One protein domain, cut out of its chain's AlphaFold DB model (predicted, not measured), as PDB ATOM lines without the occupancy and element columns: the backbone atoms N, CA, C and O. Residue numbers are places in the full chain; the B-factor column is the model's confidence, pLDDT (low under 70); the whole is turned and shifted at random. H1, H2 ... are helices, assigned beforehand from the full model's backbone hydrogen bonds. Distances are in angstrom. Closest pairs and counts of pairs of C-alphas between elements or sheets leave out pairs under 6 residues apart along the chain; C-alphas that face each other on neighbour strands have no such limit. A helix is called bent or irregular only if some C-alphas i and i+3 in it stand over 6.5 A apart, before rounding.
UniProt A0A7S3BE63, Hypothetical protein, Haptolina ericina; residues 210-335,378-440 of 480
ATOM      1  N   SER A 210     -53.243  27.561 -81.881       83.75
ATOM      2  CA  SER A 210     -52.498  26.889 -80.817       83.75
ATOM      3  C   SER A 210     -53.231  25.643 -80.324       83.75
ATOM      4  O   SER A 210     -54.462  25.640 -80.268       83.75
ATOM      5  N   LEU A 211     -52.479  24.605 -79.957       86.12
ATOM      6  CA  LEU A 211     -53.006  23.398 -79.326       86.12
ATOM      7  C   LEU A 211     -52.717  23.434 -77.815       86.12
ATOM      8  O   LEU A 211     -51.551  23.524 -77.433       86.12
ATOM      9  N   PRO A 212     -53.741  23.332 -76.945       76.69
ATOM     10  CA  PRO A 212     -53.583  23.534 -75.500       76.69
ATOM     11  C   PRO A 212     -52.744  22.456 -74.795       76.69
ATOM     12  O   PRO A 212     -52.104  22.753 -73.793       76.69
ATOM     13  N   HIS A 213     -52.715  21.226 -75.321       81.31
ATOM     14  CA  HIS A 213     -52.032  20.074 -74.703       81.31
ATOM     15  C   HIS A 213     -50.615  19.835 -75.232       81.31
ATOM     16  O   HIS A 213     -50.047  18.765 -75.038       81.31
ATOM     17  N   LEU A 214     -50.039  20.808 -75.939       85.19
ATOM     18  CA  LEU A 214     -48.665  20.711 -76.416       85.19
ATOM     19  C   LEU A 214     -47.701  21.180 -75.317       85.19
ATOM     20  O   LEU A 214     -47.509  22.382 -75.140       85.19
ATOM     21  N   GLY A 215     -47.125  20.240 -74.566       82.06
ATOM     22  CA  GLY A 215     -46.403  20.516 -73.320       82.06
ATOM     23  C   GLY A 215     -44.946  20.952 -73.498       82.06
ATOM     24  O   GLY A 215     -44.553  22.025 -73.043       82.06
ATOM     25  N   ARG A 216     -44.122  20.133 -74.155       85.69
ATOM     26  CA  ARG A 216     -42.660  20.284 -74.291       85.69
ATOM     27  C   ARG A 216     -42.247  21.462 -75.160       85.69
ATOM     28  O   ARG A 216     -41.178  22.026 -74.950       85.69
ATOM     29  N   SER A 217     -43.063  21.827 -76.147       86.00
ATOM     30  CA  SER A 217     -42.811  22.995 -76.998       86.00
ATOM     31  C   SER A 217     -44.119  23.649 -77.444       86.00
ATOM     32  O   SER A 217     -44.510  23.519 -78.606       86.00
ATOM     33  N   PRO A 218     -44.785  24.420 -76.563       86.06
ATOM     34  CA  PRO A 218     -45.976  25.185 -76.935       86.06
ATOM     35  C   PRO A 218     -45.683  26.164 -78.084       86.06
ATOM     36  O   PRO A 218     -46.532  26.427 -78.934       86.06
ATOM     37  N   ALA A 219     -44.438  26.652 -78.154       87.44
ATOM     38  CA  ALA A 219     -43.946  27.526 -79.212       87.44
ATOM     39  C   ALA A 219     -44.018  26.897 -80.613       87.44
ATOM     40  O   ALA A 219     -44.070  27.632 -81.588       87.44
ATOM     41  N   ALA A 220     -44.084  25.569 -80.757       88.44
ATOM     42  CA  ALA A 220     -44.245  24.959 -82.078       88.44
ATOM     43  C   ALA A 220     -45.546  25.392 -82.782       88.44
ATOM     44  O   ALA A 220     -45.595  25.452 -84.008       88.44
ATOM     45  N   CYS A 221     -46.572  25.796 -82.023       86.88
ATOM     46  CA  CYS A 221     -47.802  26.356 -82.581       86.88
ATOM     47  C   CYS A 221     -47.646  27.769 -83.171       86.88
ATOM     48  O   CYS A 221     -48.562  28.235 -83.843       86.88
ATOM     49  N   THR A 222     -46.531  28.466 -82.927       88.88
ATOM     50  CA  THR A 222     -46.231  29.760 -83.569       88.88
ATOM     51  C   THR A 222     -45.436  29.599 -84.867       88.88
ATOM     52  O   THR A 222     -45.269  30.569 -85.608       88.88
ATOM     53  N   GLY A 223     -44.949  28.386 -85.142       91.81
ATOM     54  CA  GLY A 223     -44.197  28.037 -86.340       91.81
ATOM     55  C   GLY A 223     -45.082  27.495 -87.459       91.81
ATOM     56  O   GLY A 223     -46.215  27.931 -87.683       91.81
ATOM     57  N   THR A 224     -44.529  26.536 -88.189       95.44
ATOM     58  CA  THR A 224     -45.173  25.869 -89.323       95.44
ATOM     59  C   THR A 224     -45.878  24.572 -88.913       95.44
ATOM     60  O   THR A 224     -45.699  24.066 -87.803       95.44
ATOM     61  N   PHE A 225     -46.653  23.969 -89.820       95.81
ATOM     62  CA  PHE A 225     -47.142  22.599 -89.621       95.81
ATOM     63  C   PHE A 225     -46.001  21.590 -89.417       95.81
ATOM     64  O   PHE A 225     -46.188  20.627 -88.677       95.81
ATOM     65  N   ALA A 226     -44.823  21.803 -90.012       96.81
ATOM     66  CA  ALA A 226     -43.647  20.977 -89.749       96.81
ATOM     67  C   ALA A 226     -43.241  21.034 -88.271       96.81
ATOM     68  O   ALA A 226     -42.998  19.993 -87.662       96.81
ATOM     69  N   ASP A 227     -43.218  22.238 -87.689       96.94
ATOM     70  CA  ASP A 227     -42.900  22.437 -86.274       96.94
ATOM     71  C   ASP A 227     -43.900  21.723 -85.371       96.94
ATOM     72  O   ASP A 227     -43.501  20.993 -84.461       96.94
ATOM     73  N   LEU A 228     -45.192  21.874 -85.666       96.38
ATOM     74  CA  LEU A 228     -46.252  21.190 -84.936       96.38
ATOM     75  C   LEU A 228     -46.100  19.662 -85.003       96.38
ATOM     76  O   LEU A 228     -46.159  18.999 -83.972       96.38
ATOM     77  N   LEU A 229     -45.904  19.096 -86.199       97.25
ATOM     78  CA  LEU A 229     -45.799  17.644 -86.385       97.25
ATOM     79  C   LEU A 229     -44.575  17.071 -85.664       97.25
ATOM     80  O   LEU A 229     -44.685  16.042 -85.001       97.25
ATOM     81  N   VAL A 230     -43.427  17.752 -85.736       97.75
ATOM     82  CA  VAL A 230     -42.220  17.359 -84.993       97.75
ATOM     83  C   VAL A 230     -42.462  17.426 -83.489       97.75
ATOM     84  O   VAL A 230     -42.073  16.502 -82.777       97.75
ATOM     85  N   ALA A 231     -43.132  18.471 -83.003       96.75
ATOM     86  CA  ALA A 231     -43.442  18.602 -81.586       96.75
ATOM     87  C   ALA A 231     -44.399  17.502 -81.099       96.75
ATOM     88  O   ALA A 231     -44.123  16.880 -80.077       96.75
ATOM     89  N   CYS A 232     -45.453  17.178 -81.857       96.19
ATOM     90  CA  CYS A 232     -46.352  16.061 -81.546       96.19
ATOM     91  C   CYS A 232     -45.622  14.710 -81.518       96.19
ATOM     92  O   CYS A 232     -45.851  13.909 -80.617       96.19
ATOM     93  N   VAL A 233     -44.726  14.453 -82.477       97.44
ATOM     94  CA  VAL A 233     -43.917  13.222 -82.488       97.44
ATOM     95  C   VAL A 233     -42.985  13.165 -81.275       97.44
ATOM     96  O   VAL A 233     -42.870  12.117 -80.637       97.44
ATOM     97  N   ALA A 234     -42.365  14.291 -80.918       97.00
ATOM     98  CA  ALA A 234     -41.480  14.376 -79.764       97.00
ATOM     99  C   ALA A 234     -42.208  14.134 -78.438       97.00
ATOM    100  O   ALA A 234     -41.631  13.497 -77.563       97.00
ATOM    101  N   GLU A 235     -43.463  14.570 -78.290       95.00
ATOM    102  CA  GLU A 235     -44.263  14.251 -77.098       95.00
ATOM    103  C   GLU A 235     -44.408  12.747 -76.892       95.00
ATOM    104  O   GLU A 235     -44.173  12.241 -75.796       95.00
ATOM    105  N   VAL A 236     -44.714  12.015 -77.965       95.06
ATOM    106  CA  VAL A 236     -44.902  10.565 -77.896       95.06
ATOM    107  C   VAL A 236     -43.575   9.848 -77.639       95.06
ATOM    108  O   VAL A 236     -43.497   9.021 -76.730       95.06
ATOM    109  N   ILE A 237     -42.518  10.179 -78.388       95.62
ATOM    110  CA  ILE A 237     -41.212   9.508 -78.265       95.62
ATOM    111  C   ILE A 237     -40.565   9.800 -76.905       95.62
ATOM    112  O   ILE A 237     -40.103   8.886 -76.229       95.62
ATOM    113  N   LEU A 238     -40.576  11.056 -76.455       95.12
ATOM    114  CA  LEU A 238     -39.924  11.454 -75.203       95.12
ATOM    115  C   LEU A 238     -40.753  11.138 -73.950       95.12
ATOM    116  O   LEU A 238     -40.246  11.311 -72.840       95.12
ATOM    117  N   SER A 239     -42.008  10.694 -74.089       90.44
ATOM    118  CA  SER A 239     -42.791  10.160 -72.963       90.44
ATOM    119  C   SER A 239     -42.240   8.826 -72.437       90.44
ATOM    120  O   SER A 239     -42.512   8.469 -71.297       90.44
ATOM    121  N   ALA A 240     -41.440   8.112 -73.244       79.44
ATOM    122  CA  ALA A 240     -40.787   6.844 -72.902       79.44
ATOM    123  C   ALA A 240     -41.736   5.718 -72.424       79.44
ATOM    124  O   ALA A 240     -41.314   4.782 -71.747       79.44
ATOM    125  N   HIS A 241     -43.015   5.764 -72.807       83.81
ATOM    126  CA  HIS A 241     -43.947   4.666 -72.564       83.81
ATOM    127  C   HIS A 241     -43.663   3.493 -73.514       83.81
ATOM    128  O   HIS A 241     -43.949   3.579 -74.708       83.81
ATOM    129  N   GLU A 242     -43.194   2.356 -72.988       82.81
ATOM    130  CA  GLU A 242     -42.867   1.159 -73.791       82.81
ATOM    131  C   GLU A 242     -44.025   0.691 -74.693       82.81
ATOM    132  O   GLU A 242     -43.815   0.224 -75.808       82.81
ATOM    133  N   ARG A 243     -45.282   0.866 -74.260       82.94
ATOM    134  CA  ARG A 243     -46.464   0.497 -75.064       82.94
ATOM    135  C   ARG A 243     -46.669   1.372 -76.303       82.94
ATOM    136  O   ARG A 243     -47.355   0.933 -77.221       82.94
ATOM    137  N   LEU A 244     -46.119   2.587 -76.327       89.00
ATOM    138  CA  LEU A 244     -46.181   3.489 -77.483       89.00
ATOM    139  C   LEU A 244     -45.059   3.201 -78.491       89.00
ATOM    140  O   LEU A 244     -45.103   3.725 -79.602       89.00
ATOM    141  N   GLU A 245     -44.096   2.330 -78.155       91.31
ATOM    142  CA  GLU A 245     -42.991   1.944 -79.045       91.31
ATOM    143  C   GLU A 245     -43.513   1.352 -80.369       91.31
ATOM    144  O   GLU A 245     -42.945   1.607 -81.429       91.31
ATOM    145  N   CYS A 246     -44.664   0.666 -80.358       89.94
ATOM    146  CA  CYS A 246     -45.301   0.138 -81.573       89.94
ATOM    147  C   CYS A 246     -45.780   1.224 -82.559       89.94
ATOM    148  O   CYS A 246     -46.050   0.921 -83.720       89.94
ATOM    149  N   ILE A 247     -45.869   2.480 -82.111       93.88
ATOM    150  CA  ILE A 247     -46.318   3.644 -82.886       93.88
ATOM    151  C   ILE A 247     -45.117   4.397 -83.487       93.88
ATOM    152  O   ILE A 247     -45.257   5.097 -84.493       93.88
ATOM    153  N   TYR A 248     -43.915   4.218 -82.923       95.69
ATOM    154  CA  TYR A 248     -42.689   4.898 -83.358       95.69
ATOM    155  C   TYR A 248     -42.382   4.719 -84.851       95.69
ATOM    156  O   TYR A 248     -42.048   5.725 -85.484       95.69
ATOM    157  N   PRO A 249     -42.549   3.526 -85.470       95.69
ATOM    158  CA  PRO A 249     -42.362   3.379 -86.912       95.69
ATOM    159  C   PRO A 249     -43.202   4.361 -87.736       95.69
ATOM    160  O   PRO A 249     -42.692   4.977 -88.670       95.69
ATOM    161  N   ALA A 250     -44.481   4.538 -87.386       96.12
ATOM    162  CA  ALA A 250     -45.390   5.410 -88.123       96.12
ATOM    163  C   ALA A 250     -45.063   6.897 -87.903       96.12
ATOM    164  O   ALA A 250     -45.083   7.677 -88.856       96.12
ATOM    165  N   LEU A 251     -44.700   7.279 -86.673       97.62
ATOM    166  CA  LEU A 251     -44.282   8.644 -86.329       97.62
ATOM    167  C   LEU A 251     -42.995   9.045 -87.056       97.62
ATOM    168  O   LEU A 251     -42.911  10.121 -87.643       97.62
ATOM    169  N   LEU A 252     -41.993   8.167 -87.049       97.88
ATOM    170  CA  LEU A 252     -40.722   8.424 -87.716       97.88
ATOM    171  C   LEU A 252     -40.885   8.406 -89.236       97.88
ATOM    172  O   LEU A 252     -40.316   9.260 -89.909       97.88
ATOM    173  N   ALA A 253     -41.725   7.522 -89.784       97.50
ATOM    174  CA  ALA A 253     -42.061   7.552 -91.204       97.50
ATOM    175  C   ALA A 253     -42.725   8.881 -91.612       97.50
ATOM    176  O   ALA A 253     -42.333   9.476 -92.618       97.50
ATOM    177  N   LEU A 254     -43.648   9.399 -90.793       98.00
ATOM    178  CA  LEU A 254     -44.258  10.715 -90.990       98.00
ATOM    179  C   LEU A 254     -43.188  11.818 -91.016       98.00
ATOM    180  O   LEU A 254     -43.170  12.624 -91.946       98.00
ATOM    181  N   LEU A 255     -42.256  11.822 -90.052       97.88
ATOM    182  CA  LEU A 255     -41.158  12.794 -90.037       97.88
ATOM    183  C   LEU A 255     -40.263  12.682 -91.275       97.88
ATOM    184  O   LEU A 255     -39.878  13.698 -91.851       97.88
ATOM    185  N   THR A 256     -39.956  11.465 -91.728       97.19
ATOM    186  CA  THR A 256     -39.119  11.279 -92.920       97.19
ATOM    187  C   THR A 256     -39.792  11.760 -94.205       97.19
ATOM    188  O   THR A 256     -39.094  12.233 -95.097       97.19
ATOM    189  N   ASN A 257     -41.128  11.714 -94.290       97.00
ATOM    190  CA  ASN A 257     -41.866  12.252 -95.436       97.00
ATOM    191  C   ASN A 257     -41.825  13.784 -95.479       97.00
ATOM    192  O   ASN A 257     -41.735  14.367 -96.558       97.00
ATOM    193  N   ILE A 258     -41.882  14.451 -94.321       96.62
ATOM    194  CA  ILE A 258     -41.910  15.922 -94.260       96.62
ATOM    195  C   ILE A 258     -40.509  16.552 -94.289       96.62
ATOM    196  O   ILE A 258     -40.354  17.666 -94.794       96.62
ATOM    197  N   ALA A 259     -39.481  15.859 -93.788       96.75
ATOM    198  CA  ALA A 259     -38.135  16.408 -93.600       96.75
ATOM    199  C   ALA A 259     -37.470  16.976 -94.874       96.75
ATOM    200  O   ALA A 259     -36.890  18.059 -94.786       96.75
ATOM    201  N   PRO A 260     -37.580  16.344 -96.064       96.12
ATOM    202  CA  PRO A 260     -37.032  16.891 -97.309       96.12
ATOM    203  C   PRO A 260     -37.668  18.206 -97.765       96.12
ATOM    204  O   PRO A 260     -37.150  18.850 -98.675       96.12
ATOM    205  N   HIS A 261     -38.815  18.572 -97.193       95.94
ATOM    206  CA  HIS A 261     -39.634  19.695 -97.637       95.94
ATOM    207  C   HIS A 261     -39.785  20.794 -96.588       95.94
ATOM    208  O   HIS A 261     -40.138  21.923 -96.933       95.94
ATOM    209  N   ALA A 262     -39.544  20.468 -95.321       96.25
ATOM    210  CA  ALA A 262     -39.686  21.377 -94.200       96.25
ATOM    211  C   ALA A 262     -38.539  22.395 -94.144       96.25
ATOM    212  O   ALA A 262     -37.349  22.056 -94.178       96.25
ATOM    213  N   LYS A 263     -38.917  23.666 -94.047       94.38
ATOM    214  CA  LYS A 263     -38.024  24.819 -94.016       94.38
ATOM    215  C   LYS A 263     -38.296  25.640 -92.766       94.38
ATOM    216  O   LYS A 263     -39.432  25.739 -92.325       94.38
ATOM    217  N   GLN A 264     -37.255  26.311 -92.285       92.50
ATOM    218  CA  GLN A 264     -37.331  27.294 -91.205       92.50
ATOM    219  C   GLN A 264     -37.878  26.717 -89.892       92.50
ATOM    220  O   GLN A 264     -38.667  27.375 -89.220       92.50
ATOM    221  N   TYR A 265     -37.425  25.519 -89.505       95.81
ATOM    222  CA  TYR A 265     -37.726  24.989 -88.174       95.81
ATOM    223  C   TYR A 265     -37.404  26.007 -87.080       95.81
ATOM    224  O   TYR A 265     -36.350  26.649 -87.110       95.81
ATOM    225  N   LEU A 266     -38.273  26.094 -86.076       95.38
ATOM    226  CA  LEU A 266     -37.998  26.850 -84.861       95.38
ATOM    227  C   LEU A 266     -36.824  26.229 -84.096       95.38
ATOM    228  O   LEU A 266     -36.592  25.018 -84.135       95.38
ATOM    229  N   TYR A 267     -36.116  27.058 -83.327       93.44
ATOM    230  CA  TYR A 267     -35.039  26.584 -82.454       93.44
ATOM    231  C   TYR A 267     -35.538  25.540 -81.444       93.44
ATOM    232  O   TYR A 267     -34.896  24.510 -81.253       93.44
ATOM    233  N   SER A 268     -36.716  25.753 -80.846       94.88
ATOM    234  CA  SER A 268     -37.328  24.794 -79.916       94.88
ATOM    235  C   SER A 268     -37.661  23.458 -80.589       94.88
ATOM    236  O   SER A 268     -37.388  22.405 -80.017       94.88
ATOM    237  N   THR A 269     -38.182  23.482 -81.816       96.00
ATOM    238  CA  THR A 269     -38.465  22.282 -82.618       96.00
ATOM    239  C   THR A 269     -37.189  21.511 -82.947       96.00
ATOM    240  O   THR A 269     -37.120  20.299 -82.749       96.00
ATOM    241  N   ALA A 270     -36.155  22.205 -83.418       96.19
ATOM    242  CA  ALA A 270     -34.864  21.589 -83.699       96.19
ATOM    243  C   ALA A 270     -34.237  20.988 -82.427       96.19
ATOM    244  O   ALA A 270     -33.656  19.905 -82.476       96.19
ATOM    245  N   ASN A 271     -34.416  21.633 -81.271       96.56
ATOM    246  CA  ASN A 271     -33.953  21.104 -79.991       96.56
ATOM    247  C   ASN A 271     -34.680  19.803 -79.612       96.56
ATOM    248  O   ASN A 271     -34.037  18.865 -79.151       96.56
ATOM    249  N   LEU A 272     -35.987  19.696 -79.879       97.75
ATOM    250  CA  LEU A 272     -36.730  18.443 -79.693       97.75
ATOM    251  C   LEU A 272     -36.185  17.307 -80.568       97.75
ATOM    252  O   LEU A 272     -36.079  16.179 -80.093       97.75
ATOM    253  N   MET A 273     -35.783  17.585 -81.814       97.88
ATOM    254  CA  MET A 273     -35.150  16.566 -82.665       97.88
ATOM    255  C   MET A 273     -33.852  16.027 -82.054       97.88
ATOM    256  O   MET A 273     -33.607  14.822 -82.084       97.88
ATOM    257  N   LEU A 274     -33.038  16.905 -81.464       97.56
ATOM    258  CA  LEU A 274     -31.784  16.542 -80.796       97.56
ATOM    259  C   LEU A 274     -32.037  15.802 -79.471       97.56
ATOM    260  O   LEU A 274     -31.320  14.854 -79.156       97.56
ATOM    261  N   GLN A 275     -33.092  16.154 -78.731       97.56
ATOM    262  CA  GLN A 275     -33.524  15.397 -77.550       97.56
ATOM    263  C   GLN A 275     -33.987  13.983 -77.918       97.56
ATOM    264  O   GLN A 275     -33.578  13.019 -77.270       97.56
ATOM    265  N   MET A 276     -34.781  13.835 -78.987       97.94
ATOM    266  CA  MET A 276     -35.156  12.517 -79.513       97.94
ATOM    267  C   MET A 276     -33.919  11.726 -79.950       97.94
ATOM    268  O   MET A 276     -33.835  10.535 -79.669       97.94
ATOM    269  N   LEU A 277     -32.928  12.384 -80.567       97.75
ATOM    270  CA  LEU A 277     -31.670  11.745 -80.962       97.75
ATOM    271  C   LEU A 277     -30.889  11.245 -79.741       97.75
ATOM    272  O   LEU A 277     -30.377  10.132 -79.771       97.75
ATOM    273  N   SER A 278     -30.832  12.030 -78.663       97.06
ATOM    274  CA  SER A 278     -30.190  11.611 -77.412       97.06
ATOM    275  C   SER A 278     -30.909  10.431 -76.760       97.06
ATOM    276  O   SER A 278     -30.255   9.535 -76.235       97.06
ATOM    277  N   SER A 279     -32.244  10.427 -76.780       96.19
ATOM    278  CA  SER A 279     -33.058   9.364 -76.184       96.19
ATOM    279  C   SER A 279     -32.927   8.059 -76.976       96.19
ATOM    280  O   SER A 279     -32.513   7.041 -76.418       96.19
ATOM    281  N   LEU A 280     -33.182   8.105 -78.288       96.19
ATOM    282  CA  LEU A 280     -33.114   6.943 -79.180       96.19
ATOM    283  C   LEU A 280     -31.678   6.474 -79.448       96.19
ATOM    284  O   LEU A 280     -31.474   5.330 -79.837       96.19
ATOM    285  N   GLY A 281     -30.688   7.352 -79.273       95.19
ATOM    286  CA  GLY A 281     -29.265   7.053 -79.423       95.19
ATOM    287  C   GLY A 281     -28.588   6.541 -78.150       95.19
ATOM    288  O   GLY A 281     -27.396   6.233 -78.189       95.19
ATOM    289  N   SER A 282     -29.308   6.471 -77.025       94.69
ATOM    290  CA  SER A 282     -28.745   5.992 -75.763       94.69
ATOM    291  C   SER A 282     -28.450   4.483 -75.822       94.69
ATOM    292  O   SER A 282     -29.235   3.724 -76.401       94.69
ATOM    293  N   PRO A 283     -27.333   4.017 -75.230       92.69
ATOM    294  CA  PRO A 283     -27.013   2.591 -75.197       92.69
ATOM    295  C   PRO A 283     -28.088   1.799 -74.443       92.69
ATOM    296  O   PRO A 283     -28.492   0.737 -74.908       92.69
ATOM    297  N   ASP A 284     -28.618   2.357 -73.351       91.44
ATOM    298  CA  ASP A 284     -29.676   1.732 -72.553       91.44
ATOM    299  C   ASP A 284     -30.922   1.437 -73.385       91.44
ATOM    300  O   ASP A 284     -31.513   0.372 -73.243       91.44
ATOM    301  N   PHE A 285     -31.298   2.345 -74.292       92.94
ATOM    302  CA  PHE A 285     -32.417   2.125 -75.200       92.94
ATOM    303  C   PHE A 285     -32.060   1.129 -76.305       92.94
ATOM    304  O   PHE A 285     -32.765   0.135 -76.488       92.94
ATOM    305  N   LEU A 286     -30.974   1.375 -77.043       94.12
ATOM    306  CA  LEU A 286     -30.621   0.617 -78.247       94.12
ATOM    307  C   LEU A 286     -30.359  -0.863 -77.965       94.12
ATOM    308  O   LEU A 286     -30.745  -1.711 -78.764       94.12
ATOM    309  N   LEU A 287     -29.712  -1.176 -76.842       93.19
ATOM    310  CA  LEU A 287     -29.244  -2.525 -76.533       93.19
ATOM    311  C   LEU A 287     -30.342  -3.447 -75.972       93.19
ATOM    312  O   LEU A 287     -30.094  -4.639 -75.809       93.19
ATOM    313  N   THR A 288     -31.554  -2.944 -75.704       92.12
ATOM    314  CA  THR A 288     -32.645  -3.758 -75.128       92.12
ATOM    315  C   THR A 288     -33.380  -4.622 -76.154       92.12
ATOM    316  O   THR A 288     -33.932  -5.660 -75.800       92.12
ATOM    317  N   SER A 289     -33.458  -4.190 -77.416       91.81
ATOM    318  CA  SER A 289     -34.275  -4.857 -78.438       91.81
ATOM    319  C   SER A 289     -33.627  -4.761 -79.819       91.81
ATOM    320  O   SER A 289     -33.143  -3.689 -80.189       91.81
ATOM    321  N   PRO A 290     -33.680  -5.833 -80.634       93.62
ATOM    322  CA  PRO A 290     -33.071  -5.848 -81.962       93.62
ATOM    323  C   PRO A 290     -33.685  -4.830 -82.936       93.62
ATOM    324  O   PRO A 290     -33.052  -4.501 -83.935       93.62
ATOM    325  N   GLN A 291     -34.902  -4.336 -82.670       92.62
ATOM    326  CA  GLN A 291     -35.625  -3.411 -83.555       92.62
ATOM    327  C   GLN A 291     -35.341  -1.930 -83.258       92.62
ATOM    328  O   GLN A 291     -35.495  -1.089 -84.141       92.62
ATOM    329  N   ARG A 292     -34.900  -1.589 -82.043       95.06
ATOM    330  CA  ARG A 292     -34.723  -0.193 -81.606       95.06
ATOM    331  C   ARG A 292     -33.736   0.637 -82.439       95.06
ATOM    332  O   ARG A 292     -34.012   1.823 -82.633       95.06
ATOM    333  N   PRO A 293     -32.648   0.072 -83.003       96.31
ATOM    334  CA  PRO A 293     -31.781   0.822 -83.910       96.31
ATOM    335  C   PRO A 293     -32.479   1.355 -85.167       96.31
ATOM    336  O   PRO A 293     -32.050   2.376 -85.703       96.31
ATOM    337  N   GLU A 294     -33.570   0.732 -85.624       96.50
ATOM    338  CA  GLU A 294     -34.343   1.223 -86.776       96.50
ATOM    339  C   GLU A 294     -34.927   2.617 -86.517       96.50
ATOM    340  O   GLU A 294     -34.980   3.455 -87.420       96.50
ATOM    341  N   TYR A 295     -35.302   2.903 -85.266       97.12
ATOM    342  CA  TYR A 295     -35.830   4.207 -84.873       97.12
ATOM    343  C   TYR A 295     -34.757   5.293 -84.946       97.12
ATOM    344  O   TYR A 295     -34.999   6.386 -85.464       97.12
ATOM    345  N   LEU A 296     -33.546   4.971 -84.482       97.31
ATOM    346  CA  LEU A 296     -32.395   5.862 -84.588       97.31
ATOM    347  C   LEU A 296     -32.032   6.121 -86.054       97.31
ATOM    348  O   LEU A 296     -31.817   7.273 -86.427       97.31
ATOM    349  N   ILE A 297     -31.992   5.078 -86.893       97.06
ATOM    350  CA  ILE A 297     -31.705   5.211 -88.329       97.06
ATOM    351  C   ILE A 297     -32.706   6.171 -88.982       97.06
ATOM    352  O   ILE A 297     -32.292   7.104 -89.673       97.06
ATOM    353  N   ALA A 298     -34.005   5.992 -88.725       97.31
ATOM    354  CA  ALA A 298     -35.041   6.853 -89.285       97.31
ATOM    355  C   ALA A 298     -34.918   8.310 -88.801       97.31
ATOM    356  O   ALA A 298     -35.045   9.234 -89.603       97.31
ATOM    357  N   LEU A 299     -34.609   8.548 -87.520       98.12
ATOM    358  CA  LEU A 299     -34.406   9.908 -87.014       98.12
ATOM    359  C   LEU A 299     -33.134  10.566 -87.581       98.12
ATOM    360  O   LEU A 299     -33.145  11.748 -87.925       98.12
ATOM    361  N   VAL A 300     -32.041   9.815 -87.734       97.38
ATOM    362  CA  VAL A 300     -30.824  10.315 -88.393       97.38
ATOM    363  C   VAL A 300     -31.104  10.659 -89.857       97.38
ATOM    364  O   VAL A 300     -30.580  11.652 -90.361       97.38
ATOM    365  N   GLU A 301     -31.967   9.905 -90.534       96.38
ATOM    366  CA  GLU A 301     -32.426  10.236 -91.883       96.38
ATOM    367  C   GLU A 301     -33.231  11.543 -91.920       96.38
ATOM    368  O   GLU A 301     -32.977  12.372 -92.792       96.38
ATOM    369  N   VAL A 302     -34.120  11.787 -90.948       97.25
ATOM    370  CA  VAL A 302     -34.854  13.062 -90.798       97.25
ATOM    371  C   VAL A 302     -33.891  14.246 -90.678       97.25
ATOM    372  O   VAL A 302     -34.033  15.239 -91.398       97.25
ATOM    373  N   LEU A 303     -32.887  14.137 -89.802       97.06
ATOM    374  CA  LEU A 303     -31.866  15.174 -89.611       97.06
ATOM    375  C   LEU A 303     -31.051  15.391 -90.891       97.06
ATOM    376  O   LEU A 303     -30.838  16.522 -91.327       97.06
ATOM    377  N   THR A 304     -30.641  14.295 -91.526       95.62
ATOM    378  CA  THR A 304     -29.829  14.316 -92.743       95.62
ATOM    379  C   THR A 304     -30.583  14.937 -93.914       95.62
ATOM    380  O   THR A 304     -30.038  15.804 -94.592       95.62
ATOM    381  N   ALA A 305     -31.844  14.558 -94.130       95.50
ATOM    382  CA  ALA A 305     -32.693  15.146 -95.160       95.50
ATOM    383  C   ALA A 305     -32.908  16.647 -94.908       95.50
ATOM    384  O   ALA A 305     -32.686  17.464 -95.803       95.50
ATOM    385  N   SER A 306     -33.238  17.029 -93.672       95.25
ATOM    386  CA  SER A 306     -33.461  18.434 -93.300       95.25
ATOM    387  C   SER A 306     -32.246  19.330 -93.594       95.25
ATOM    388  O   SER A 306     -32.416  20.497 -93.958       95.25
ATOM    389  N   LEU A 307     -31.026  18.788 -93.476       92.12
ATOM    390  CA  LEU A 307     -29.787  19.470 -93.864       92.12
ATOM    391  C   LEU A 307     -29.547  19.441 -95.379       92.12
ATOM    392  O   LEU A 307     -29.349  20.492 -95.992       92.12
ATOM    393  N   LEU A 308     -29.564  18.260 -96.000       92.31
ATOM    394  CA  LEU A 308     -29.192  18.098 -97.408       92.31
ATOM    395  C   LEU A 308     -30.077  18.924 -98.347       92.31
ATOM    396  O   LEU A 308     -29.559  19.561 -99.262       92.31
ATOM    397  N   TYR A 309     -31.389  18.964 -98.102       92.31
ATOM    398  CA  TYR A 309     -32.306  19.745 -98.936       92.31
ATOM    399  C   TYR A 309     -32.342  21.227 -98.547       92.31
ATOM    400  O   TYR A 309     -32.472  22.089 -99.419       92.31
ATOM    401  N   HIS A 310     -32.255  21.543 -97.250       91.56
ATOM    402  CA  HIS A 310     -32.692  22.840 -96.718       91.56
ATOM    403  C   HIS A 310     -31.752  23.464 -95.664       91.56
ATOM    404  O   HIS A 310     -32.188  24.305 -94.878       91.56
ATOM    405  N   HIS A 311     -30.446  23.151 -95.672       87.19
ATOM    406  CA  HIS A 311     -29.458  23.719 -94.730       87.19
ATOM    407  C   HIS A 311     -29.463  25.257 -94.641       87.19
ATOM    408  O   HIS A 311     -29.287  25.798 -93.555       87.19
ATOM    409  N   GLN A 312     -29.694  25.970 -95.750       86.88
ATOM    410  CA  GLN A 312     -29.699  27.443 -95.767       86.88
ATOM    411  C   GLN A 312     -30.898  28.052 -95.029       86.88
ATOM    412  O   GLN A 312     -30.823  29.175 -94.536       86.88
ATOM    413  N   THR A 313     -32.018  27.326 -94.968       90.75
ATOM    414  CA  THR A 313     -33.237  27.773 -94.283       90.75
ATOM    415  C   THR A 313     -33.351  27.192 -92.878       90.75
ATOM    416  O   THR A 313     -33.887  27.849 -91.993       90.75
ATOM    417  N   ASN A 314     -32.824  25.987 -92.651       92.94
ATOM    418  CA  ASN A 314     -32.874  25.268 -91.376       92.94
ATOM    419  C   ASN A 314     -31.665  25.604 -90.485       92.94
ATOM    420  O   ASN A 314     -31.018  24.719 -89.925       92.94
ATOM    421  N   LEU A 315     -31.368  26.899 -90.345       91.12
ATOM    422  CA  LEU A 315     -30.237  27.388 -89.549       91.12
ATOM    423  C   LEU A 315     -30.323  27.007 -88.063       91.12
ATOM    424  O   LEU A 315     -29.286  26.629 -87.522       91.12
ATOM    425  N   PRO A 316     -31.501  27.025 -87.400       91.62
ATOM    426  CA  PRO A 316     -31.582  26.610 -85.998       91.62
ATOM    427  C   PRO A 316     -31.185  25.145 -85.790       91.62
ATOM    428  O   PRO A 316     -30.485  24.821 -84.834       91.62
ATOM    429  N   LEU A 317     -31.555  24.268 -86.730       93.88
ATOM    430  CA  LEU A 317     -31.126  22.871 -86.717       93.88
ATOM    431  C   LEU A 317     -29.614  22.746 -86.915       93.88
ATOM    432  O   LEU A 317     -28.956  22.016 -86.178       93.88
ATOM    433  N   LEU A 318     -29.059  23.482 -87.879       92.00
ATOM    434  CA  LEU A 318     -27.624  23.496 -88.148       92.00
ATOM    435  C   LEU A 318     -26.817  23.972 -86.928       92.00
ATOM    436  O   LEU A 318     -25.834  23.336 -86.557       92.00
ATOM    437  N   GLN A 319     -27.263  25.046 -86.273       90.25
ATOM    438  CA  GLN A 319     -26.663  25.568 -85.046       90.25
ATOM    439  C   GLN A 319     -26.684  24.527 -83.919       90.25
ATOM    440  O   GLN A 319     -25.655  24.276 -83.296       90.25
ATOM    441  N   LEU A 320     -27.827  23.884 -83.676       92.94
ATOM    442  CA  LEU A 320     -27.949  22.868 -82.627       92.94
ATOM    443  C   LEU A 320     -27.124  21.611 -82.910       92.94
ATOM    444  O   LEU A 320     -26.599  21.009 -81.977       92.94
ATOM    445  N   ILE A 321     -26.965  21.236 -84.179       93.69
ATOM    446  CA  ILE A 321     -26.071  20.151 -84.593       93.69
ATOM    447  C   ILE A 321     -24.614  20.484 -84.256       93.69
ATOM    448  O   ILE A 321     -23.917  19.629 -83.715       93.69
ATOM    449  N   LEU A 322     -24.169  21.721 -84.509       91.69
ATOM    450  CA  LEU A 322     -22.817  22.174 -84.155       91.69
ATOM    451  C   LEU A 322     -22.593  22.168 -82.639       91.69
ATOM    452  O   LEU A 322     -21.573  21.668 -82.174       91.69
ATOM    453  N   LEU A 323     -23.567  22.668 -81.874       91.31
ATOM    454  CA  LEU A 323     -23.524  22.696 -80.408       91.31
ATOM    455  C   LEU A 323     -23.486  21.294 -79.779       91.31
ATOM    456  O   LEU A 323     -22.906  21.113 -78.713       91.31
ATOM    457  N   ASN A 324     -24.090  20.298 -80.434       93.56
ATOM    458  CA  ASN A 324     -24.197  18.924 -79.939       93.56
ATOM    459  C   ASN A 324     -23.288  17.950 -80.707       93.56
ATOM    460  O   ASN A 324     -23.620  16.772 -80.868       93.56
ATOM    461  N   GLU A 325     -22.125  18.409 -81.181       93.75
ATOM    462  CA  GLU A 325     -21.247  17.570 -82.002       93.75
ATOM    463  C   GLU A 325     -20.795  16.277 -81.299       93.75
ATOM    464  O   GLU A 325     -20.633  15.245 -81.953       93.75
ATOM    465  N   GLN A 326     -20.641  16.296 -79.971       93.56
ATOM    466  CA  GLN A 326     -20.212  15.129 -79.198       93.56
ATOM    467  C   GLN A 326     -21.251  14.006 -79.247       93.56
ATOM    468  O   GLN A 326     -20.881  12.851 -79.462       93.56
ATOM    469  N   LEU A 327     -22.539  14.351 -79.133       94.50
ATOM    470  CA  LEU A 327     -23.655  13.411 -79.255       94.50
ATOM    471  C   LEU A 327     -23.598  12.723 -80.626       94.50
ATOM    472  O   LEU A 327     -23.588  11.499 -80.724       94.50
ATOM    473  N   ILE A 328     -23.464  13.512 -81.693       95.06
ATOM    474  CA  ILE A 328     -23.466  13.019 -83.076       95.06
ATOM    475  C   ILE A 328     -22.236  12.144 -83.349       95.06
ATOM    476  O   ILE A 328     -22.349  11.077 -83.952       95.06
ATOM    477  N   ARG A 329     -21.052  12.561 -82.882       94.94
ATOM    478  CA  ARG A 329     -19.803  11.803 -83.056       94.94
ATOM    479  C   ARG A 329     -19.750  10.532 -82.201       94.94
ATOM    480  O   ARG A 329     -18.967   9.642 -82.532       94.94
ATOM    481  N   ALA A 330     -20.557  10.421 -81.145       93.38
ATOM    482  CA  ALA A 330     -20.633   9.226 -80.304       93.38
ATOM    483  C   ALA A 330     -21.380   8.062 -80.980       93.38
ATOM    484  O   ALA A 330     -20.962   6.915 -80.833       93.38
ATOM    485  N   LEU A 331     -22.420   8.342 -81.776       91.56
ATOM    486  CA  LEU A 331     -23.263   7.319 -82.422       91.56
ATOM    487  C   LEU A 331     -22.476   6.253 -83.222       91.56
ATOM    488  O   LEU A 331     -22.657   5.063 -82.956       91.56
ATOM    489  N   PRO A 332     -21.559   6.612 -84.149       90.81
ATOM    490  CA  PRO A 332     -20.785   5.622 -84.904       90.81
ATOM    491  C   PRO A 332     -19.647   4.976 -84.094       90.81
ATOM    492  O   PRO A 332     -18.973   4.083 -84.595       90.81
ATOM    493  N   ARG A 333     -19.376   5.452 -82.871       90.12
ATOM    494  CA  ARG A 333     -18.300   4.946 -82.001       90.12
ATOM    495  C   ARG A 333     -18.797   3.962 -80.944       90.12
ATOM    496  O   ARG A 333     -17.972   3.407 -80.224       90.12
ATOM    497  N   MET A 334     -20.109   3.754 -80.844       87.75
ATOM    498  CA  MET A 334     -20.705   2.838 -79.875       87.75
ATOM    499  C   MET A 334     -20.152   1.418 -80.054       87.75
ATOM    500  O   MET A 334     -20.115   0.896 -81.167       87.75
ATOM    501  N   ARG A 335     -19.718   0.811 -78.948       88.19
ATOM    502  CA  ARG A 335     -19.232  -0.572 -78.846       88.19
ATOM    503  C   ARG A 335     -19.618  -1.121 -77.480       88.19
ATOM    504  O   ARG A 335     -19.776  -0.344 -76.539       88.19
ATOM    505  N   PRO A 378     -27.009  -8.342 -77.365       90.44
ATOM    506  CA  PRO A 378     -26.349  -7.547 -78.391       90.44
ATOM    507  C   PRO A 378     -24.900  -8.012 -78.585       90.44
ATOM    508  O   PRO A 378     -24.187  -8.288 -77.624       90.44
ATOM    509  N   THR A 379     -24.438  -8.055 -79.837       93.44
ATOM    510  CA  THR A 379     -23.037  -8.337 -80.193       93.44
ATOM    511  C   THR A 379     -22.409  -7.138 -80.900       93.44
ATOM    512  O   THR A 379     -23.110  -6.320 -81.498       93.44
ATOM    513  N   ASN A 380     -21.076  -7.032 -80.887       92.81
ATOM    514  CA  ASN A 380     -20.379  -5.975 -81.629       92.81
ATOM    515  C   ASN A 380     -20.631  -6.065 -83.147       92.81
ATOM    516  O   ASN A 380     -20.724  -5.032 -83.806       92.81
ATOM    517  N   GLU A 381     -20.804  -7.270 -83.700       92.69
ATOM    518  CA  GLU A 381     -21.191  -7.466 -85.106       92.69
ATOM    519  C   GLU A 381     -22.597  -6.927 -85.390       92.69
ATOM    520  O   GLU A 381     -22.813  -6.214 -86.373       92.69
ATOM    521  N   TRP A 382     -23.553  -7.204 -84.497       94.81
ATOM    522  CA  TRP A 382     -24.900  -6.650 -84.596       94.81
ATOM    523  C   TRP A 382     -24.881  -5.118 -84.503       94.81
ATOM    524  O   TRP A 382     -25.527  -4.465 -85.323       94.81
ATOM    525  N   ILE A 383     -24.080  -4.533 -83.601       94.50
ATOM    526  CA  ILE A 383     -23.897  -3.074 -83.510       94.50
ATOM    527  C   ILE A 383     -23.370  -2.493 -84.826       94.50
ATOM    528  O   ILE A 383     -23.941  -1.544 -85.369       94.50
ATOM    529  N   GLN A 384     -22.326  -3.102 -85.389       93.44
ATOM    530  CA  GLN A 384     -21.746  -2.667 -86.661       93.44
ATOM    531  C   GLN A 384     -22.755  -2.744 -87.817       93.44
ATOM    532  O   GLN A 384     -22.748  -1.876 -88.692       93.44
ATOM    533  N   SER A 385     -23.655  -3.737 -87.808       94.56
ATOM    534  CA  SER A 385     -24.643  -3.936 -88.876       94.56
ATOM    535  C   SER A 385     -25.601  -2.749 -89.044       94.56
ATOM    536  O   SER A 385     -25.866  -2.322 -90.171       94.56
ATOM    537  N   TRP A 386     -26.090  -2.166 -87.943       94.75
ATOM    538  CA  TRP A 386     -26.972  -1.000 -88.001       94.75
ATOM    539  C   TRP A 386     -26.188   0.313 -88.048       94.75
ATOM    540  O   TRP A 386     -26.634   1.248 -88.712       94.75
ATOM    541  N   GLN A 387     -24.986   0.382 -87.462       94.62
ATOM    542  CA  GLN A 387     -24.097   1.542 -87.614       94.62
ATOM    543  C   GLN A 387     -23.733   1.804 -89.077       94.62
ATOM    544  O   GLN A 387     -23.722   2.956 -89.506       94.62
ATOM    545  N   ALA A 388     -23.507   0.750 -89.868       93.81
ATOM    546  CA  ALA A 388     -23.242   0.860 -91.303       93.81
ATOM    547  C   ALA A 388     -24.419   1.465 -92.096       93.81
ATOM    548  O   ALA A 388     -24.223   2.004 -93.184       93.81
ATOM    549  N   ARG A 389     -25.641   1.392 -91.550       95.19
ATOM    550  CA  ARG A 389     -26.874   1.921 -92.151       95.19
ATOM    551  C   ARG A 389     -27.215   3.335 -91.675       95.19
ATOM    552  O   ARG A 389     -28.111   3.959 -92.240       95.19
ATOM    553  N   LEU A 390     -26.506   3.868 -90.674       93.44
ATOM    554  CA  LEU A 390     -26.665   5.256 -90.249       93.44
ATOM    555  C   LEU A 390     -26.168   6.190 -91.354       93.44
ATOM    556  O   LEU A 390     -24.964   6.333 -91.575       93.44
ATOM    557  N   ASN A 391     -27.081   6.916 -91.996       90.06
ATOM    558  CA  ASN A 391     -26.737   7.964 -92.958       90.06
ATOM    559  C   ASN A 391     -26.195   9.236 -92.268       90.06
ATOM    560  O   ASN A 391     -26.609  10.347 -92.559       90.06
ATOM    561  N   ILE A 392     -25.275   9.091 -91.313       93.19
ATOM    562  CA  ILE A 392     -24.752  10.191 -90.492       93.19
ATOM    563  C   ILE A 392     -23.634  10.973 -91.196       93.19
ATOM    564  O   ILE A 392     -23.278  12.079 -90.788       93.19
ATOM    565  N   ARG A 393     -23.062  10.417 -92.275       92.88
ATOM    566  CA  ARG A 393     -21.907  10.995 -92.978       92.88
ATOM    567  C   ARG A 393     -22.129  12.446 -93.432       92.88
ATOM    568  O   ARG A 393     -21.212  13.236 -93.213       92.88
ATOM    569  N   PRO A 394     -23.285  12.846 -93.999       93.38
ATOM    570  CA  PRO A 394     -23.521  14.245 -94.356       93.38
ATOM    571  C   PRO A 394     -23.526  15.188 -93.146       93.38
ATOM    572  O   PRO A 394     -22.995  16.295 -93.226       93.38
ATOM    573  N   ILE A 395     -24.062  14.736 -92.008       94.62
ATOM    574  CA  ILE A 395     -24.046  15.503 -90.755       94.62
ATOM    575  C   ILE A 395     -22.597  15.693 -90.287       94.62
ATOM    576  O   ILE A 395     -22.184  16.812 -89.997       94.62
ATOM    577  N   LEU A 396     -21.786  14.629 -90.299       94.75
ATOM    578  CA  LEU A 396     -20.366  14.704 -89.933       94.75
ATOM    579  C   LEU A 396     -19.565  15.621 -90.868       94.75
ATOM    580  O   LEU A 396     -18.784  16.430 -90.384       94.75
ATOM    581  N   LEU A 397     -19.794  15.559 -92.185       92.56
ATOM    582  CA  LEU A 397     -19.159  16.473 -93.146       92.56
ATOM    583  C   LEU A 397     -19.526  17.935 -92.873       92.56
ATOM    584  O   LEU A 397     -18.683  18.820 -93.007       92.56
ATOM    585  N   THR A 398     -20.771  18.184 -92.464       91.00
ATOM    586  CA  THR A 398     -21.230  19.517 -92.061       91.00
ATOM    587  C   THR A 398     -20.444  20.017 -90.847       91.00
ATOM    588  O   THR A 398     -19.918  21.129 -90.879       91.00
ATOM    589  N   LEU A 399     -20.302  19.178 -89.814       92.00
ATOM    590  CA  LEU A 399     -19.502  19.483 -88.623       92.00
ATOM    591  C   LEU A 399     -18.035  19.745 -88.989       92.00
ATOM    592  O   LEU A 399     -17.494  20.789 -88.637       92.00
ATOM    593  N   ASP A 400     -17.415  18.842 -89.749       91.38
ATOM    594  CA  ASP A 400     -16.003  18.923 -90.141       91.38
ATOM    595  C   ASP A 400     -15.710  20.154 -91.024       91.38
ATOM    596  O   ASP A 400     -14.600  20.681 -91.003       91.38
ATOM    597  N   THR A 401     -16.699  20.647 -91.777       89.38
ATOM    598  CA  THR A 401     -16.552  21.834 -92.638       89.38
ATOM    599  C   THR A 401     -16.745  23.149 -91.880       89.38
ATOM    600  O   THR A 401     -16.095  24.146 -92.208       89.38
ATOM    601  N   LEU A 402     -17.671  23.186 -90.917       88.25
ATOM    602  CA  LEU A 402     -18.084  24.421 -90.244       88.25
ATOM    603  C   LEU A 402     -17.361  24.665 -88.924       88.25
ATOM    604  O   LEU A 402     -16.998  25.807 -88.661       88.25
ATOM    605  N   LEU A 403     -17.117  23.628 -88.118       88.62
ATOM    606  CA  LEU A 403     -16.464  23.792 -86.817       88.62
ATOM    607  C   LEU A 403     -15.084  24.460 -86.922       88.62
ATOM    608  O   LEU A 403     -14.842  25.379 -86.150       88.62
ATOM    609  N   PRO A 404     -14.203  24.129 -87.891       87.56
ATOM    610  CA  PRO A 404     -12.911  24.813 -88.010       87.56
ATOM    611  C   PRO A 404     -13.017  26.299 -88.382       87.56
ATOM    612  O   PRO A 404     -12.049  27.040 -88.230       87.56
ATOM    613  N   LYS A 405     -14.165  26.732 -88.918       83.06
ATOM    614  CA  LYS A 405     -14.420  28.120 -89.333       83.06
ATOM    615  C   LYS A 405     -15.044  28.964 -88.224       83.06
ATOM    616  O   LYS A 405     -15.196  30.168 -88.406       83.06
ATOM    617  N   LEU A 406     -15.430  28.338 -87.116       82.38
ATOM    618  CA  LEU A 406     -16.135  28.962 -86.006       82.38
ATOM    619  C   LEU A 406     -15.252  28.897 -84.761       82.38
ATOM    620  O   LEU A 406     -14.742  27.836 -84.405       82.38
ATOM    621  N   SER A 407     -15.072  30.024 -84.079       77.06
ATOM    622  CA  SER A 407     -14.485  29.994 -82.742       77.06
ATOM    623  C   SER A 407     -15.505  29.434 -81.732       77.06
ATOM    624  O   SER A 407     -16.715  29.586 -81.924       77.06
ATOM    625  N   PRO A 408     -15.061  28.802 -80.632       70.00
ATOM    626  CA  PRO A 408     -15.970  28.304 -79.595       70.00
ATOM    627  C   PRO A 408     -16.833  29.417 -78.975       70.00
ATOM    628  O   PRO A 408     -17.981  29.173 -78.622       70.00
ATOM    629  N   GLU A 409     -16.320  30.650 -78.910       69.44
ATOM    630  CA  GLU A 409     -17.077  31.823 -78.456       69.44
ATOM    631  C   GLU A 409     -18.204  32.189 -79.430       69.44
ATOM    632  O   GLU A 409     -19.317  32.493 -79.005       69.44
ATOM    633  N   GLN A 410     -17.952  32.099 -80.743       71.75
ATOM    634  CA  GLN A 410     -18.970  32.340 -81.766       71.75
ATOM    635  C   GLN A 410     -20.100  31.320 -81.693       71.75
ATOM    636  O   GLN A 410     -21.237  31.704 -81.923       71.75
ATOM    637  N   LEU A 411     -19.821  30.065 -81.323       67.50
ATOM    638  CA  LEU A 411     -20.821  28.997 -81.199       67.50
ATOM    639  C   LEU A 411     -21.853  29.223 -80.077       67.50
ATOM    640  O   LEU A 411     -22.886  28.560 -80.077       67.50
ATOM    641  N   ALA A 412     -21.601  30.146 -79.147       63.44
ATOM    642  CA  ALA A 412     -22.496  30.469 -78.034       63.44
ATOM    643  C   ALA A 412     -23.220  31.822 -78.190       63.44
ATOM    644  O   ALA A 412     -24.031  32.185 -77.341       63.44
ATOM    645  N   LEU A 413     -22.923  32.576 -79.254       65.00
ATOM    646  CA  LEU A 413     -23.458  33.914 -79.509       65.00
ATOM    647  C   LEU A 413     -24.633  33.876 -80.499       65.00
ATOM    648  O   LEU A 413     -24.651  33.080 -81.436       65.00
ATOM    649  N   ASP A 414     -25.553  34.836 -80.396       62.31
ATOM    650  CA  ASP A 414     -26.683  35.008 -81.333       62.31
ATOM    651  C   ASP A 414     -26.260  35.365 -82.779       62.31
ATOM    652  O   ASP A 414     -27.099  35.514 -83.665       62.31
ATOM    653  N   VAL A 415     -24.954  35.485 -83.047       64.94
ATOM    654  CA  VAL A 415     -24.365  35.848 -84.352       64.94
ATOM    655  C   VAL A 415     -24.218  34.631 -85.286       64.94
ATOM    656  O   VAL A 415     -24.036  34.780 -86.497       64.94
ATOM    657  N   ILE A 416     -24.342  33.406 -84.763       71.88
ATOM    658  CA  ILE A 416     -24.186  32.152 -85.529       71.88
ATOM    659  C   ILE A 416     -25.044  32.119 -86.797       71.88
ATOM    660  O   ILE A 416     -24.506  31.766 -87.847       71.88
ATOM    661  N   PRO A 417     -26.332  32.521 -86.788       71.75
ATOM    662  CA  PRO A 417     -27.150  32.482 -87.994       71.75
ATOM    663  C   PRO A 417     -26.600  33.359 -89.129       71.75
ATOM    664  O   PRO A 417     -26.780  33.012 -90.293       71.75
ATOM    665  N   GLU A 418     -25.918  34.469 -88.835       72.81
ATOM    666  CA  GLU A 418     -25.308  35.338 -89.854       72.81
ATOM    667  C   GLU A 418     -24.047  34.709 -90.462       72.81
ATOM    668  O   GLU A 418     -23.845  34.730 -91.681       72.81
ATOM    669  N   ILE A 419     -23.230  34.061 -89.629       72.81
ATOM    670  CA  ILE A 419     -22.032  33.337 -90.076       72.81
ATOM    671  C   ILE A 419     -22.425  32.100 -90.900       72.81
ATOM    672  O   ILE A 419     -21.838  31.821 -91.947       72.81
ATOM    673  N   LEU A 420     -23.471  31.385 -90.482       76.44
ATOM    674  CA  LEU A 420     -23.996  30.231 -91.214       76.44
ATOM    675  C   LEU A 420     -24.631  30.630 -92.553       76.44
ATOM    676  O   LEU A 420     -24.501  29.891 -93.522       76.44
ATOM    677  N   LYS A 421     -25.266  31.807 -92.643       77.44
ATOM    678  CA  LYS A 421     -25.780  32.344 -93.918       77.44
ATOM    679  C   LYS A 421     -24.666  32.733 -94.886       77.44
ATOM    680  O   LYS A 421     -24.830  32.571 -96.091       77.44
ATOM    681  N   SER A 422     -23.560  33.274 -94.375       69.75
ATOM    682  CA  SER A 422     -22.421  33.703 -95.199       69.75
ATOM    683  C   SER A 422     -21.504  32.544 -95.610       69.75
ATOM    684  O   SER A 422     -20.790  32.647 -96.609       69.75
ATOM    685  N   THR A 423     -21.555  31.415 -94.900       71.06
ATOM    686  CA  THR A 423     -20.744  30.231 -95.200       71.06
ATOM    687  C   THR A 423     -21.495  29.260 -96.110       71.06
ATOM    688  O   THR A 423     -22.412  28.562 -95.687       71.06
ATOM    689  N   SER A 424     -21.074  29.160 -97.372       68.75
ATOM    690  CA  SER A 424     -21.661  28.198 -98.310       68.75
ATOM    691  C   SER A 424     -21.202  26.763 -98.020       68.75
ATOM    692  O   SER A 424     -20.003  26.479 -98.005       68.75
ATOM    693  N   LEU A 425     -22.163  25.850 -97.841       73.31
ATOM    694  CA  LEU A 425     -21.956  24.392 -97.835       73.31
ATOM    695  C   LEU A 425     -22.091  23.772 -99.239       73.31
ATOM    696  O   LEU A 425     -21.970  22.555 -99.405       73.31
ATOM    697  N   VAL A 426     -22.341  24.596-100.262       64.06
ATOM    698  CA  VAL A 426     -22.511  24.151-101.650       64.06
ATOM    699  C   VAL A 426     -21.184  23.582-102.157       64.06
ATOM    700  O   VAL A 426     -20.176  24.284-102.197       64.06
ATOM    701  N   GLY A 427     -21.186  22.298-102.524       68.62
ATOM    702  CA  GLY A 427     -19.999  21.555-102.964       68.62
ATOM    703  C   GLY A 427     -19.258  20.794-101.857       68.62
ATOM    704  O   GLY A 427     -18.452  19.926-102.178       68.62
ATOM    705  N   ALA A 428     -19.545  21.060-100.576       79.19
ATOM    706  CA  ALA A 428     -19.010  20.283 -99.450       79.19
ATOM    707  C   ALA A 428     -19.892  19.068 -99.104       79.19
ATOM    708  O   ALA A 428     -19.400  18.045 -98.627       79.19
ATOM    709  N   LEU A 429     -21.200  19.182 -99.347       84.25
ATOM    710  CA  LEU A 429     -22.174  18.122 -99.101       84.25
ATOM    711  C   LEU A 429     -22.428  17.283-100.360       84.25
ATOM    712  O   LEU A 429     -22.407  17.825-101.469       84.25
ATOM    713  N   PRO A 430     -22.704  15.973-100.207       87.62
ATOM    714  CA  PRO A 430     -23.158  15.154-101.323       87.62
ATOM    715  C   PRO A 430     -24.499  15.680-101.861       87.62
ATOM    716  O   PRO A 430     -25.257  16.311-101.115       87.62
ATOM    717  N   PRO A 431     -24.825  15.415-103.139       85.94
ATOM    718  CA  PRO A 431     -26.128  15.777-103.672       85.94
ATOM    719  C   PRO A 431     -27.238  15.077-102.870       85.94
ATOM    720  O   PRO A 431     -27.077  13.906-102.504       85.94
ATOM    721  N   PRO A 432     -28.361  15.763-102.594       87.12
ATOM    722  CA  PRO A 432     -29.484  15.142-101.914       87.12
ATOM    723  C   PRO A 432     -30.008  13.960-102.749       87.12
ATOM    724  O   PRO A 432     -30.116  14.087-103.973       87.12
ATOM    725  N   PRO A 433     -30.336  12.816-102.120       87.62
ATOM    726  CA  PRO A 433     -30.902  11.673-102.829       87.62
ATOM    727  C   PRO A 433     -32.281  12.007-103.424       87.62
ATOM    728  O   PRO A 433     -32.827  13.092-103.230       87.62
ATOM    729  N   ALA A 434     -32.879  11.078-104.170       87.75
ATOM    730  CA  ALA A 434     -34.287  11.215-104.536       87.75
ATOM    731  C   ALA A 434     -35.162  11.076-103.278       87.75
ATOM    732  O   ALA A 434     -34.898  10.219-102.435       87.75
ATOM    733  N   VAL A 435     -36.205  11.903-103.163       88.88
ATOM    734  CA  VAL A 435     -37.148  11.819-102.039       88.88
ATOM    735  C   VAL A 435     -37.906  10.496-102.127       88.88
ATOM    736  O   VAL A 435     -38.664  10.273-103.072       88.88
ATOM    737  N   ALA A 436     -37.700   9.627-101.139       88.31
ATOM    738  CA  ALA A 436     -38.438   8.381-100.983       88.31
ATOM    739  C   ALA A 436     -39.593   8.599-100.001       88.31
ATOM    740  O   ALA A 436     -39.373   8.877 -98.825       88.31
ATOM    741  N   VAL A 437     -40.824   8.474-100.491       90.69
ATOM    742  CA  VAL A 437     -42.023   8.602 -99.660       90.69
ATOM    743  C   VAL A 437     -42.309   7.265 -98.981       90.69
ATOM    744  O   VAL A 437     -42.463   6.242 -99.650       90.69
ATOM    745  N   ARG A 438     -42.404   7.271 -97.652       91.12
ATOM    746  CA  ARG A 438     -42.845   6.128 -96.855       91.12
ATOM    747  C   ARG A 438     -44.365   6.112 -96.780       91.12
ATOM    748  O   ARG A 438     -44.984   7.040 -96.263       91.12
ATOM    749  N   CYS A 439     -44.964   5.036 -97.269       85.25
ATOM    750  CA  CYS A 439     -46.401   4.813 -97.199       85.25
ATOM    751  C   CYS A 439     -46.711   3.671 -96.235       85.25
ATOM    752  O   CYS A 439     -45.925   2.736 -96.082       85.25
ATOM    753  N   TYR A 440     -47.890   3.726 -95.620       85.12
ATOM    754  CA  TYR A 440     -48.433   2.574 -94.919       85.12
ATOM    755  C   TYR A 440     -48.631   1.414 -95.907       85.12
ATOM    756  O   TYR A 440     -49.279   1.578 -96.943       85.12
TER     757      TYR A 440
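What this domain is: This is residues 210 to 335 and 378 to 440 of the 480 residues of the protein "Hypothetical protein" of Haptolina ericina (UniProt A0A7S3BE63). Look first for a bundle of four helices, H2, H3, H4 and H6, running up and down, each against the one before it. On the side of H4 and H6 a looser second group covers it: H7 packs on H4 and H10 on H6, with H8 and H9 next to them, while the short H1 sits by the beginnings of H2 and H4, H11 packs on H7, and a tail, residues 423 to 440, runs back along the outside. The printed part has 189 residues with eleven named helices, H1 to H11 in order along the chain, and no named strand; its class is all helix. It is compact, with a radius of gyration of the C-alphas of 16.3 A, and rounded, with spans of 44 by 44 by 33 A.

Where its parts are: Begin with the longest helix, H6, residues 292 to 310: find C-alpha 292 at (-34.723, -0.193, -81.606) and go 27.6 A to C-alpha 310 at (-32.692, 22.840, -96.718). Next, look for the other three helices of the bundle: H4, residues 267 to 280, 20.0 A long; H3, residues 242 to 258, 25.3 A; and H2, residues 225 to 238, 19.6 A. In H3 you will find a kink of 38 degrees near residue 249. Then find H10, residues 393 to 405, 19.0 A long; H8, residues 325 to 333, 13.0 A; H7, residues 315 to 323, 12.3 A; and H9, residues 380 to 387, 10.3 A. The remaining helices are H1, residues 218 to 222; H5, residues 283 to 286; and H11, residues 416 to 422, which ends at C-alpha 422 at (-22.421, 33.703, -95.199). H3, H8 and H10 are only just irregular: C-alphas 246 and 249 are 6.9 A apart, 329 and 332 are 6.53 A apart, and 401 and 404 are 6.6 A apart.

How they stand to each other: Start at H6, the hub, which touches five helices. It touches H3, closest at the C-alphas of Thr 256 and Val 302, 5.1 A, at a shallow tilt of 22 degrees, the same way. It touches H4, closest at the C-alphas of Leu 280 and Leu 296, 5.6 A, at a shallow tilt of 29 degrees, opposite ways. H2 and H3 form a helical hairpin at a shallow tilt of 23 degrees, closest at the C-alphas of Val 233 and Leu 251, 6.0 A. H2 also touches H4, with the C-alphas of Asp 227 and Thr 269 closest at 5.7 A, while H2 and H6 are apart. H1 touches residues 227 to 231 of H2 alone, closest at the C-alphas of Ala 220 and Asp 227, 5.1 A. H5 and H6 touch only at the corner, and only just, with 3 pairs of C-alphas within 8 A; the closest are those of Leu 286 and Arg 292, 5.4 A. H10 touches residues 303 to 308 of H6 alone, and with its own residues 394 to 395 alone, with the C-alphas of Thr 304 and Ile 395 closest at 6.2 A, at a steep tilt of 54 degrees, the same way. H7 touches H4, closest at the C-alphas of Tyr 267 and Pro 316, 5.0 A, and H11, closest at those of Leu 315 and Pro 417, 6.2 A. H8 only just touches H10, and H9 only just touches H6, each with 3 pairs of C-alphas within 8 A. Every O i to N i+4 pair is within hydrogen-bond range in H2, H4, H7 and H11, against 8 of 13 in H3, 14 of 15 in H6, 3 of 4 in H9, 7 of 9 in H10, 0 of 1 in H1 and 2 of 5 in H8; of O i to N i+3 pairs, H1 has 2 of 2 and H8 5 of 6. H5 is too short for an i+4 pair.

The domain as a whole: The C-alphas farthest apart, of Ser 210 and Glu 381, are 46.7 A apart. Residues 336 to 377 are not printed; C-alphas 335 and 378 are 10.0 A apart across this cut. Of the links printed whole, none is long. Confidence is under 70 at residues 409, 411 to 415, 422, 424 and 426 to 427.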